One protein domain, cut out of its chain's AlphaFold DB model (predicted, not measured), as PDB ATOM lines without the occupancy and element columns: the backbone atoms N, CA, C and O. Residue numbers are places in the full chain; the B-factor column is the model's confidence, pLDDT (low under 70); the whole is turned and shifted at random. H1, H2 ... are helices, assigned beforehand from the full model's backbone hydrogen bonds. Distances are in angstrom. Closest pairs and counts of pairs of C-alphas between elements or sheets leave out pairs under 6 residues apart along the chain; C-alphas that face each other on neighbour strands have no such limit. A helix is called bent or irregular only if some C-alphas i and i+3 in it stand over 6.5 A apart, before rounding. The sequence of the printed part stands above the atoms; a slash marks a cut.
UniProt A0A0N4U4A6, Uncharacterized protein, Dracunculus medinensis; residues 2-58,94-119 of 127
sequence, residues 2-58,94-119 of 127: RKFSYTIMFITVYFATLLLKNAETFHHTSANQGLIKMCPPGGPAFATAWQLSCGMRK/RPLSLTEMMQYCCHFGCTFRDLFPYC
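AT A GLANCE: This is residues 2 to 58 and 94 to 119 of the 127 residues of an uncharacterized protein of Dracunculus medinensis (UniProt A0A0N4U4A6). One long straight helix, H1, sticks out like a handle from a small compact body, in which H2 and H4 cross in contact and H3 lies near both. A long looping stretch with no named element, residues 24 to 43, leads from the handle into this head. The printed part has 83 residues with four named helices, in the order H1, H2, H3, H4, and no named strand; the class is all helix. The whole is extended, with a radius of gyration of the C-alphas of 18.5 A, and its C-alphas span 67 by 26 by 23 A, the free arm making the length.

IN THESE COORDINATES: Find C-alpha 2 at (40.512, 84.248, 18.039); from there H1, residues 2 to 23, runs 31.6 A to C-alpha 23 at (22.962, 58.622, 24.020). After the stretch of residues 24 to 43, look for H2 at residues 44 to 58, 20.7 A long. Past the cut you meet H3, residues 98 to 107, 14.4 A long. H4, residues 112 to 118, is 10.7 A long and ends at C-alpha 118 at (14.776, 29.775, 24.173). H4 is irregular, but only just: C-alphas 114 and 117 are 6.8 A apart, and its line is a rough one.

HOW THE PARTS SIT: Begin at H1, which is apart from H2, H3 and H4; residues 2 to 24, of which 2 to 23 belong to H1, stand free. Go on to H2, which touches H4: their closest C-alphas, those of Ser 53 and Phe 112, are 5.5 A apart, and the lines are about perpendicular at 77 degrees. H2 and H3 are close but not clearly touching, with the closest C-alphas, those of Phe 46 and Met 102, 7.1 A apart; they run opposite ways at a steep tilt of 62 degrees. H3 and H4 are also close but not clearly touching: the closest C-alphas, those of Leu 98 and Tyr 118, are 7.6 A apart, at a shallow tilt of 17 degrees, opposite ways. In H1, H2 and H3 every O i to N i+4 pair is within hydrogen-bond range; in H4 1 of 3 is, beside 3 of 4 O i to N i+3 pairs.

THE WHOLE: The C-alphas of Arg 2 and Arg 94, the two farthest apart, are 67.6 A from each other. Without the free stretch, the body of 60 residues spans 28 by 23 by 21 A. Residues 59 to 93 are not printed, and C-alphas 58 and 94 are 25.2 A apart across this cut, between H2 and H3. The link from H1 to H2 is long and that from H3 to H4 is tight. The mean pLDDT of the printed part is 80.3; look for values under 70 at residues 22 to 33, 57 to 58 and 94 to 95.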
ATOM      1  N   ARG A   2      41.973  84.526  18.167       77.59
ATOM      2  CA  ARG A   2      40.512  84.248  18.039       77.59
ATOM      3  C   ARG A   2      40.110  83.042  17.163       77.59
ATOM      4  O   ARG A   2      39.167  82.346  17.512       77.59
ATOM      5  N   LYS A   3      40.828  82.749  16.067       77.75
ATOM      6  CA  LYS A   3      40.500  81.622  15.158       77.75
ATOM      7  C   LYS A   3      40.584  80.242  15.832       77.75
ATOM      8  O   LYS A   3      39.759  79.387  15.545       77.75
ATOM      9  N   PHE A   4      41.525  80.063  16.762       82.38
ATOM     10  CA  PHE A   4      41.719  78.800  17.484       82.38
ATOM     11  C   PHE A   4      40.560  78.502  18.451       82.38
ATOM     12  O   PHE A   4      40.161  77.356  18.631       82.38
ATOM     13  N   SER A   5      39.960  79.555  19.018       84.71
ATOM     14  CA  SER A   5      38.787  79.423  19.888       84.71
ATOM     15  C   SER A   5      37.556  78.944  19.116       84.71
ATOM     16  O   SER A   5      36.816  78.100  19.612       84.71
ATOM     17  N   TYR A   6      37.358  79.435  17.886       87.87
ATOM     18  CA  TYR A   6      36.245  78.999  17.040       87.87
ATOM     19  C   TYR A   6      36.390  77.541  16.609       87.87
ATOM     20  O   TYR A   6      35.424  76.793  16.698       87.87
ATOM     21  N   THR A   7      37.583  77.108  16.187       90.29
ATOM     22  CA  THR A   7      37.800  75.710  15.783       90.29
ATOM     23  C   THR A   7      37.545  74.743  16.933       90.29
ATOM     24  O   THR A   7      36.878  73.733  16.730       90.29
ATOM     25  N   ILE A   8      37.996  75.075  18.148       90.58
ATOM     26  CA  ILE A   8      37.711  74.262  19.338       90.58
ATOM     27  C   ILE A   8      36.203  74.212  19.597       90.58
ATOM     28  O   ILE A   8      35.672  73.126  19.802       90.58
ATOM     29  N   MET A   9      35.502  75.347  19.518       90.16
ATOM     30  CA  MET A   9      34.048  75.379  19.698       90.16
ATOM     31  C   MET A   9      33.285  74.544  18.663       90.16
ATOM     32  O   MET A   9      32.347  73.841  19.020       90.16
ATOM     33  N   PHE A  10      33.674  74.585  17.388       92.32
ATOM     34  CA  PHE A  10      33.026  73.762  16.363       92.32
ATOM     35  C   PHE A  10      33.250  72.270  16.607       92.32
ATOM     36  O   PHE A  10      32.315  71.481  16.483       92.32
ATOM     37  N   ILE A  11      34.469  71.885  16.993       92.93
ATOM     38  CA  ILE A  11      34.811  70.494  17.295       92.93
ATOM     39  C   ILE A  11      34.023  70.004  18.515       92.93
ATOM     40  O   ILE A  11      33.425  68.933  18.459       92.93
ATOM     41  N   THR A  12      33.960  70.781  19.599       91.56
ATOM     42  CA  THR A  12      33.221  70.377  20.805       91.56
ATOM     43  C   THR A  12      31.723  70.260  20.547       91.56
ATOM     44  O   THR A  12      31.117  69.290  20.995       91.56
ATOM     45  N   VAL A  13      31.125  71.174  19.776       92.72
ATOM     46  CA  VAL A  13      29.711  71.085  19.368       92.72
ATOM     47  C   VAL A  13      29.471  69.859  18.482       92.72
ATOM     48  O   VAL A  13      28.494  69.134  18.677       92.72
ATOM     49  N   TYR A  14      30.377  69.569  17.546       93.41
ATOM     50  CA  TYR A  14      30.286  68.381  16.699       93.41
ATOM     51  C   TYR A  14      30.334  67.089  17.525       93.41
ATOM     52  O   TYR A  14      29.448  66.247  17.399       93.41
ATOM     53  N   PHE A  15      31.294  66.953  18.443       91.89
ATOM     54  CA  PHE A  15      31.365  65.789  19.329       91.89
ATOM     55  C   PHE A  15      30.168  65.699  20.281       91.89
ATOM     56  O   PHE A  15      29.651  64.604  20.486       91.89
ATOM     57  N   ALA A  16      29.673  66.819  20.813       88.96
ATOM     58  CA  ALA A  16      28.483  66.836  21.661       88.96
ATOM     59  C   ALA A  16      27.235  66.358  20.903       88.96
ATOM     60  O   ALA A  16      26.486  65.533  21.420       88.96
ATOM     61  N   THR A  17      27.030  66.807  19.659       87.22
ATOM     62  CA  THR A  17      25.909  66.337  18.820       87.22
ATOM     63  C   THR A  17      26.037  64.859  18.442       87.22
ATOM     64  O   THR A  17      25.033  64.149  18.418       87.22
ATOM     65  N   LEU A  18      27.257  64.365  18.206       85.95
ATOM     66  CA  LEU A  18      27.531  62.939  17.995       85.95
ATOM     67  C   LEU A  18      27.225  62.109  19.247       85.95
ATOM     68  O   LEU A  18      26.593  61.059  19.153       85.95
ATOM     69  N   LEU A  19      27.621  62.598  20.423       82.53
ATOM     70  CA  LEU A  19      27.332  61.954  21.703       82.53
ATOM     71  C   LEU A  19      25.834  61.939  22.011       82.53
ATOM     72  O   LEU A  19      25.341  60.917  22.471       82.53
ATOM     73  N   LEU A  20      25.103  63.016  21.716       79.58
ATOM     74  CA  LEU A  20      23.646  63.082  21.886       79.58
ATOM     75  C   LEU A  20      22.922  62.038  21.024       79.58
ATOM     76  O   LEU A  20      22.079  61.315  21.545       79.58
ATOM     77  N   LYS A  21      23.305  61.883  19.748       74.89
ATOM     78  CA  LYS A  21      22.750  60.830  18.873       74.89
ATOM     79  C   LYS A  21      23.030  59.424  19.404       74.89
ATOM     80  O   LYS A  21      22.184  58.541  19.307       74.89
ATOM     81  N   ASN A  22      24.208  59.213  19.987       65.25
ATOM     82  CA  ASN A  22      24.564  57.923  20.570       65.25
ATOM     83  C   ASN A  22      23.861  57.691  21.921       65.25
ATOM     84  O   ASN A  22      23.511  56.559  22.239       65.25
ATOM     85  N   ALA A  23      23.612  58.734  22.714       61.77
ATOM     86  CA  ALA A  23      22.962  58.622  24.020       61.77
ATOM     87  C   ALA A  23      21.501  58.157  23.922       61.77
ATOM     88  O   ALA A  23      21.045  57.415  24.794       61.77
ATOM     89  N   GLU A  24      20.788  58.504  22.843       57.06
ATOM     90  CA  GLU A  24      19.438  57.978  22.583       57.06
ATOM     91  C   GLU A  24      19.414  56.441  22.523       57.06
ATOM     92  O   GLU A  24      18.431  55.828  22.932       57.06
ATOM     93  N   THR A  25      20.519  55.791  22.129       53.97
ATOM     94  CA  THR A  25      20.619  54.321  22.151       53.97
ATOM     95  C   THR A  25      20.890  53.729  23.540       53.97
ATOM     96  O   THR A  25      20.668  52.536  23.742       53.97
ATOM     97  N   PHE A  26      21.339  54.529  24.516       51.59
ATOM     98  CA  PHE A  26      21.785  54.032  25.825       51.59
ATOM     99  C   PHE A  26      20.754  54.202  26.956       51.59
ATOM    100  O   PHE A  26      20.852  53.528  27.981       51.59
ATOM    101  N   HIS A  27      19.721  55.034  26.783       50.01
ATOM    102  CA  HIS A  27      18.675  55.281  27.792       50.01
ATOM    103  C   HIS A  27      17.653  54.126  27.964       50.01
ATOM    104  O   HIS A  27      16.458  54.349  28.148       50.01
ATOM    105  N   HIS A  28      18.105  52.868  27.944       53.71
ATOM    106  CA  HIS A  28      17.246  51.679  28.054       53.71
ATOM    107  C   HIS A  28      17.329  50.908  29.384       53.71
ATOM    108  O   HIS A  28      16.652  49.887  29.532       53.71
ATOM    109  N   THR A  29      18.051  51.397  30.395       50.03
ATOM    110  CA  THR A  29      17.929  50.909  31.782       50.03
ATOM    111  C   THR A  29      16.649  51.456  32.417       50.03
ATOM    112  O   THR A  29      16.643  52.442  33.149       50.03
ATOM    113  N   SER A  30      15.519  50.835  32.075       51.16
ATOM    114  CA  SER A  30      14.215  51.134  32.667       51.16
ATOM    115  C   SER A  30      14.230  50.839  34.173       51.16
ATOM    116  O   SER A  30      14.842  49.871  34.614       51.16
ATOM    117  N   ALA A  31      13.540  51.674  34.952       53.08
ATOM    118  CA  ALA A  31      13.526  51.751  36.417       53.08
ATOM    119  C   ALA A  31      13.092  50.478  37.189       53.08
ATOM    120  O   ALA A  31      13.006  50.508  38.414       53.08
ATOM    121  N   ASN A  32      12.851  49.357  36.507       55.14
ATOM    122  CA  ASN A  32      12.621  48.057  37.128       55.14
ATOM    123  C   ASN A  32      13.926  47.259  37.102       55.14
ATOM    124  O   ASN A  32      14.400  46.857  36.040       55.14
ATOM    125  N   GLN A  33      14.514  47.055  38.280       67.14
ATOM    126  CA  GLN A  33      15.810  46.403  38.478       67.14
ATOM    127  C   GLN A  33      15.930  45.113  37.640       67.14
ATOM    128  O   GLN A  33      15.278  44.110  37.918       67.14
ATOM    129  N   GLY A  34      16.767  45.148  36.597       75.93
ATOM    130  CA  GLY A  34      17.094  43.991  35.755       75.93
ATOM    131  C   GLY A  34      16.312  43.838  34.445       75.93
ATOM    132  O   GLY A  34      16.628  42.915  33.694       75.93
ATOM    133  N   LEU A  35      15.341  44.710  34.137       81.48
ATOM    134  CA  LEU A  35      14.590  44.666  32.876       81.48
ATOM    135  C   LEU A  35      15.256  45.545  31.805       81.48
ATOM    136  O   LEU A  35      15.352  46.762  31.953       81.48
ATOM    137  N   ILE A  36      15.708  44.929  30.712       85.80
ATOM    138  CA  ILE A  36      16.439  45.593  29.625       85.80
ATOM    139  C   ILE A  36      15.557  45.638  28.380       85.80
ATOM    140  O   ILE A  36      15.064  44.606  27.922       85.80
ATOM    141  N   LYS A  37      15.382  46.831  27.803       87.74
ATOM    142  CA  LYS A  37      14.709  46.990  26.509       87.74
ATOM    143  C   LYS A  37      15.684  46.759  25.360       87.74
ATOM    144  O   LYS A  37      16.771  47.326  25.343       87.74
ATOM    145  N   MET A  38      15.290  45.919  24.408       85.36
ATOM    146  CA  MET A  38      16.132  45.490  23.289       85.36
ATOM    147  C   MET A  38      15.454  45.865  21.970       85.36
ATOM    148  O   MET A  38      14.715  45.065  21.400       85.36
ATOM    149  N   CYS A  39      15.680  47.092  21.505       85.89
ATOM    150  CA  CYS A  39      15.146  47.588  20.237       85.89
ATOM    151  C   CYS A  39      16.283  47.856  19.235       85.89
ATOM    152  O   CYS A  39      17.343  48.329  19.648       85.89
ATOM    153  N   PRO A  40      16.091  47.597  17.927       88.37
ATOM    154  CA  PRO A  40      14.897  47.021  17.295       88.37
ATOM    155  C   PRO A  40      14.750  45.504  17.558       88.37
ATOM    156  O   PRO A  40      15.726  44.854  17.944       88.37
ATOM    157  N   PRO A  41      13.553  44.918  17.348       86.75
ATOM    158  CA  PRO A  41      13.355  43.473  17.470       86.75
ATOM    159  C   PRO A  41      14.257  42.727  16.475       86.75
ATOM    160  O   PRO A  41      14.260  43.035  15.285       86.75
ATOM    161  N   GLY A  42      15.058  41.776  16.966       82.58
ATOM    162  CA  GLY A  42      16.073  41.085  16.157       82.58
ATOM    163  C   GLY A  42      17.334  41.913  15.864       82.58
ATOM    164  O   GLY A  42      18.204  41.463  15.125       82.58
ATOM    165  N   GLY A  43      17.452  43.109  16.444       89.23
ATOM    166  CA  GLY A  43      18.622  43.970  16.314       89.23
ATOM    167  C   GLY A  43      19.839  43.499  17.124       89.23
ATOM    168  O   GLY A  43      19.761  42.536  17.895       89.23
ATOM    169  N   PRO A  44      20.970  44.221  17.016       89.70
ATOM    170  CA  PRO A  44      22.225  43.856  17.675       89.70
ATOM    171  C   PRO A  44      22.103  43.816  19.204       89.70
ATOM    172  O   PRO A  44      22.722  42.966  19.840       89.70
ATOM    173  N   ALA A  45      21.264  44.670  19.800       88.75
ATOM    174  CA  ALA A  45      21.003  44.668  21.240       88.75
ATOM    175  C   ALA A  45      20.356  43.353  21.708       88.75
ATOM    176  O   ALA A  45      20.819  42.743  22.673       88.75
ATOM    177  N   PHE A  46      19.329  42.880  20.987       89.72
ATOM    178  CA  PHE A  46      18.684  41.600  21.275       89.72
ATOM    179  C   PHE A  46      19.644  40.434  21.035       89.72
ATOM    180  O   PHE A  46      19.789  39.578  21.901       89.72
ATOM    181  N   ALA A  47      20.341  40.419  19.894       89.46
ATOM    182  CA  ALA A  47      21.295  39.365  19.558       89.46
ATOM    183  C   ALA A  47      22.420  39.249  20.599       89.46
ATOM    184  O   ALA A  47      22.764  38.146  21.016       89.46
ATOM    185  N   THR A  48      22.939  40.379  21.085       88.96
ATOM    186  CA  THR A  48      23.963  40.405  22.139       88.96
ATOM    187  C   THR A  48      23.404  39.881  23.455       88.96
ATOM    188  O   THR A  48      23.998  38.999  24.071       88.96
ATOM    189  N   ALA A  49      22.238  40.368  23.888       88.67
ATOM    190  CA  ALA A  49      21.605  39.883  25.111       88.67
ATOM    191  C   ALA A  49      21.283  38.383  25.039       88.67
ATOM    192  O   ALA A  49      21.436  37.665  26.028       88.67
ATOM    193  N   TRP A  50      20.903  37.896  23.860       87.68
ATOM    194  CA  TRP A  50      20.690  36.485  23.573       87.68
ATOM    195  C   TRP A  50      21.975  35.666  23.661       87.68
ATOM    196  O   TRP A  50      22.020  34.671  24.382       87.68
ATOM    197  N   GLN A  51      23.046  36.102  22.997       86.26
ATOM    198  CA  GLN A  51      24.356  35.453  23.065       86.26
ATOM    199  C   GLN A  51      24.892  35.406  24.498       86.26
ATOM    200  O   GLN A  51      25.385  34.368  24.932       86.26
ATOM    201  N   LEU A  52      24.740  36.493  25.258       85.89
ATOM    202  CA  LEU A  52      25.090  36.534  26.676       85.89
ATOM    203  C   LEU A  52      24.239  35.546  27.479       85.89
ATOM    204  O   LEU A  52      24.790  34.737  28.222       85.89
ATOM    205  N   SER A  53      22.915  35.551  27.286       85.88
ATOM    206  CA  SER A  53      21.993  34.638  27.977       85.88
ATOM    207  C   SER A  53      22.374  33.173  27.748       85.88
ATOM    208  O   SER A  53      22.514  32.393  28.693       85.88
ATOM    209  N   CYS A  54      22.591  32.797  26.489       83.69
ATOM    210  CA  CYS A  54      22.870  31.416  26.119       83.69
ATOM    211  C   CYS A  54      24.316  31.006  26.435       83.69
ATOM    212  O   CYS A  54      24.554  29.885  26.885       83.69
ATOM    213  N   GLY A  55      25.282  31.921  26.318       79.72
ATOM    214  CA  GLY A  55      26.662  31.697  26.751       79.72
ATOM    215  C   GLY A  55      26.787  31.519  28.269       79.72
ATOM    216  O   GLY A  55      27.527  30.652  28.736       79.72
ATOM    217  N   MET A  56      26.015  32.275  29.057       70.54
ATOM    218  CA  MET A  56      25.935  32.100  30.512       70.54
ATOM    219  C   MET A  56      25.333  30.747  30.893       70.54
ATOM    220  O   MET A  56      25.798  30.123  31.848       70.54
ATOM    221  N   ARG A  57      24.343  30.262  30.132       65.68
ATOM    222  CA  ARG A  57      23.776  28.920  30.323       65.68
ATOM    223  C   ARG A  57      24.831  27.826  30.110       65.68
ATOM    224  O   ARG A  57      24.879  26.887  30.901       65.68
ATOM    225  N   LYS A  58      25.721  27.985  29.120       60.84
ATOM    226  CA  LYS A  58      26.823  27.047  28.817       60.84
ATOM    227  C   LYS A  58      27.888  26.966  29.923       60.84
ATOM    228  O   LYS A  58      28.445  25.899  30.146       60.84
ATOM    229  N   ARG A  94       1.164  29.455  26.335       63.59
ATOM    230  CA  ARG A  94       1.957  29.206  25.143       63.59
ATOM    231  C   ARG A  94       3.204  30.078  25.286       63.59
ATOM    232  O   ARG A  94       3.039  31.288  25.452       63.59
ATOM    233  N   PRO A  95       4.424  29.514  25.249       69.71
ATOM    234  CA  PRO A  95       5.607  30.357  25.156       69.71
ATOM    235  C   PRO A  95       5.460  31.239  23.913       69.71
ATOM    236  O   PRO A  95       5.056  30.746  22.855       69.71
ATOM    237  N   LEU A  96       5.750  32.534  24.055       79.49
ATOM    238  CA  LEU A  96       5.786  33.457  22.922       79.49
ATOM    239  C   LEU A  96       6.709  32.854  21.858       79.49
ATOM    240  O   LEU A  96       7.724  32.247  22.199       79.49
ATOM    241  N   SER A  97       6.386  33.000  20.580       86.44
ATOM    242  CA  SER A  97       7.364  32.727  19.525       86.44
ATOM    243  C   SER A  97       8.598  33.620  19.702       86.44
ATOM    244  O   SER A  97       8.541  34.662  20.355       86.44
ATOM    245  N   LEU A  98       9.732  33.232  19.112       84.93
ATOM    246  CA  LEU A  98      10.964  34.017  19.218       84.93
ATOM    247  C   LEU A  98      10.767  35.471  18.750       84.93
ATOM    248  O   LEU A  98      11.242  36.405  19.388       84.93
ATOM    249  N   THR A  99      10.013  35.660  17.669       87.86
ATOM    250  CA  THR A  99       9.674  36.975  17.113       87.86
ATOM    251  C   THR A  99       8.762  37.786  18.033       87.86
ATOM    252  O   THR A  99       8.999  38.977  18.227       87.86
ATOM    253  N   GLU A 100       7.760  37.154  18.653       87.40
ATOM    254  CA  GLU A 100       6.902  37.815  19.649       87.40
ATOM    255  C   GLU A 100       7.705  38.198  20.896       87.40
ATOM    256  O   GLU A 100       7.513  39.281  21.445       87.40
ATOM    257  N   MET A 101       8.652  37.353  21.315       87.96
ATOM    258  CA  MET A 101       9.552  37.659  22.423       87.96
ATOM    259  C   MET A 101      10.453  38.855  22.091       87.96
ATOM    260  O   MET A 101      10.595  39.752  22.912       87.96
ATOM    261  N   MET A 102      11.005  38.941  20.876       89.99
ATOM    262  CA  MET A 102      11.784  40.111  20.439       89.99
ATOM    263  C   MET A 102      10.966  41.407  20.513       89.99
ATOM    264  O   MET A 102      11.459  42.423  21.006       89.99
ATOM    265  N   GLN A 103       9.714  41.380  20.050       89.59
ATOM    266  CA  GLN A 103       8.810  42.529  20.145       89.59
ATOM    267  C   GLN A 103       8.494  42.870  21.605       89.59
ATOM    268  O   GLN A 103       8.551  44.037  21.993       89.59
ATOM    269  N   TYR A 104       8.232  41.861  22.435       88.06
ATOM    270  CA  TYR A 104       7.987  42.033  23.863       88.06
ATOM    271  C   TYR A 104       9.189  42.677  24.574       88.06
ATOM    272  O   TYR A 104       9.029  43.683  25.269       88.06
ATOM    273  N   CYS A 105      10.404  42.185  24.322       88.91
ATOM    274  CA  CYS A 105      11.637  42.745  24.871       88.91
ATOM    275  C   CYS A 105      11.922  44.161  24.369       88.91
ATOM    276  O   CYS A 105      12.574  44.931  25.068       88.91
ATOM    277  N   CYS A 106      11.441  44.537  23.186       88.45
ATOM    278  CA  CYS A 106      11.560  45.909  22.712       88.45
ATOM    279  C   CYS A 106      10.562  46.843  23.428       88.45
ATOM    280  O   CYS A 106      10.950  47.885  23.960       88.45
ATOM    281  N   HIS A 107       9.283  46.463  23.522       87.22
ATOM    282  CA  HIS A 107       8.244  47.331  24.088       87.22
ATOM    283  C   HIS A 107       8.258  47.388  25.623       87.22
ATOM    284  O   HIS A 107       8.277  48.479  26.210       87.22
ATOM    285  N   PHE A 108       8.267  46.223  26.273       86.81
ATOM    286  CA  PHE A 108       8.159  46.081  27.727       86.81
ATOM    287  C   PHE A 108       9.525  45.943  28.396       86.81
ATOM    288  O   PHE A 108       9.721  46.467  29.490       86.81
ATOM    289  N   GLY A 109      10.489  45.343  27.697       86.24
ATOM    290  CA  GLY A 109      11.778  44.960  28.261       86.24
ATOM    291  C   GLY A 109      11.761  43.520  28.764       86.24
ATOM    292  O   GLY A 109      10.712  42.983  29.106       86.24
ATOM    293  N   CYS A 110      12.937  42.902  28.791       86.95
ATOM    294  CA  CYS A 110      13.138  41.520  29.214       86.95
ATOM    295  C   CYS A 110      14.310  41.398  30.175       86.95
ATOM    296  O   CYS A 110      15.258  42.185  30.139       86.95
ATOM    297  N   THR A 111      14.269  40.367  31.006       85.82
ATOM    298  CA  THR A 111      15.417  39.931  31.794       85.82
ATOM    299  C   THR A 111      16.161  38.823  31.050       85.82
ATOM    300  O   THR A 111      15.579  38.092  30.252       85.82
ATOM    301  N   PHE A 112      17.442  38.613  31.361       83.86
ATOM    302  CA  PHE A 112      18.197  37.468  30.825       83.86
ATOM    303  C   PHE A 112      17.532  36.111  31.140       83.86
ATOM    304  O   PHE A 112      17.690  35.153  30.388       83.86
ATOM    305  N   ARG A 113      16.745  36.026  32.226       79.10
ATOM    306  CA  ARG A 113      16.018  34.803  32.606       79.10
ATOM    307  C   ARG A 113      14.902  34.459  31.625       79.10
ATOM    308  O   ARG A 113      14.660  33.276  31.409       79.10
ATOM    309  N   ASP A 114      14.279  35.463  31.013       83.40
ATOM    310  CA  ASP A 114      13.190  35.273  30.049       83.40
ATOM    311  C   ASP A 114      13.701  34.684  28.726       83.40
ATOM    312  O   ASP A 114      12.958  34.013  28.014       83.40
ATOM    313  N   LEU A 115      14.990  34.876  28.419       82.77
ATOM    314  CA  LEU A 115      15.637  34.356  27.211       82.77
ATOM    315  C   LEU A 115      16.131  32.910  27.384       82.77
ATOM    316  O   LEU A 115      16.232  32.172  26.405       82.77
ATOM    317  N   PHE A 116      16.405  32.460  28.613       82.20
ATOM    318  CA  PHE A 116      16.944  31.116  28.867       82.20
ATOM    319  C   PHE A 116      16.113  29.953  28.307       82.20
ATOM    320  O   PHE A 116      16.744  29.033  27.784       82.20
ATOM    321  N   PRO A 117      14.763  29.946  28.369       75.94
ATOM    322  CA  PRO A 117      13.945  28.874  27.798       75.94
ATOM    323  C   PRO A 117      14.102  28.721  26.285       75.94
ATOM    324  O   PRO A 117      13.790  27.666  25.743       75.94
ATOM    325  N   TYR A 118      14.585  29.766  25.613       79.92
ATOM    326  CA  TYR A 118      14.776  29.775  24.173       79.92
ATOM    327  C   TYR A 118      16.214  29.487  23.740       79.92
ATOM    328  O   TYR A 118      16.472  29.272  22.555       79.92
ATOM    329  N   CYS A 119      17.153  29.471  24.687       80.59
ATOM    330  CA  CYS A 119      18.499  28.999  24.423       80.59
ATOM    331  C   CYS A 119      18.440  27.505  24.096       80.59
ATOM    332  O   CYS A 119      18.140  26.690  24.967       80.59
TER     333      CYS A 119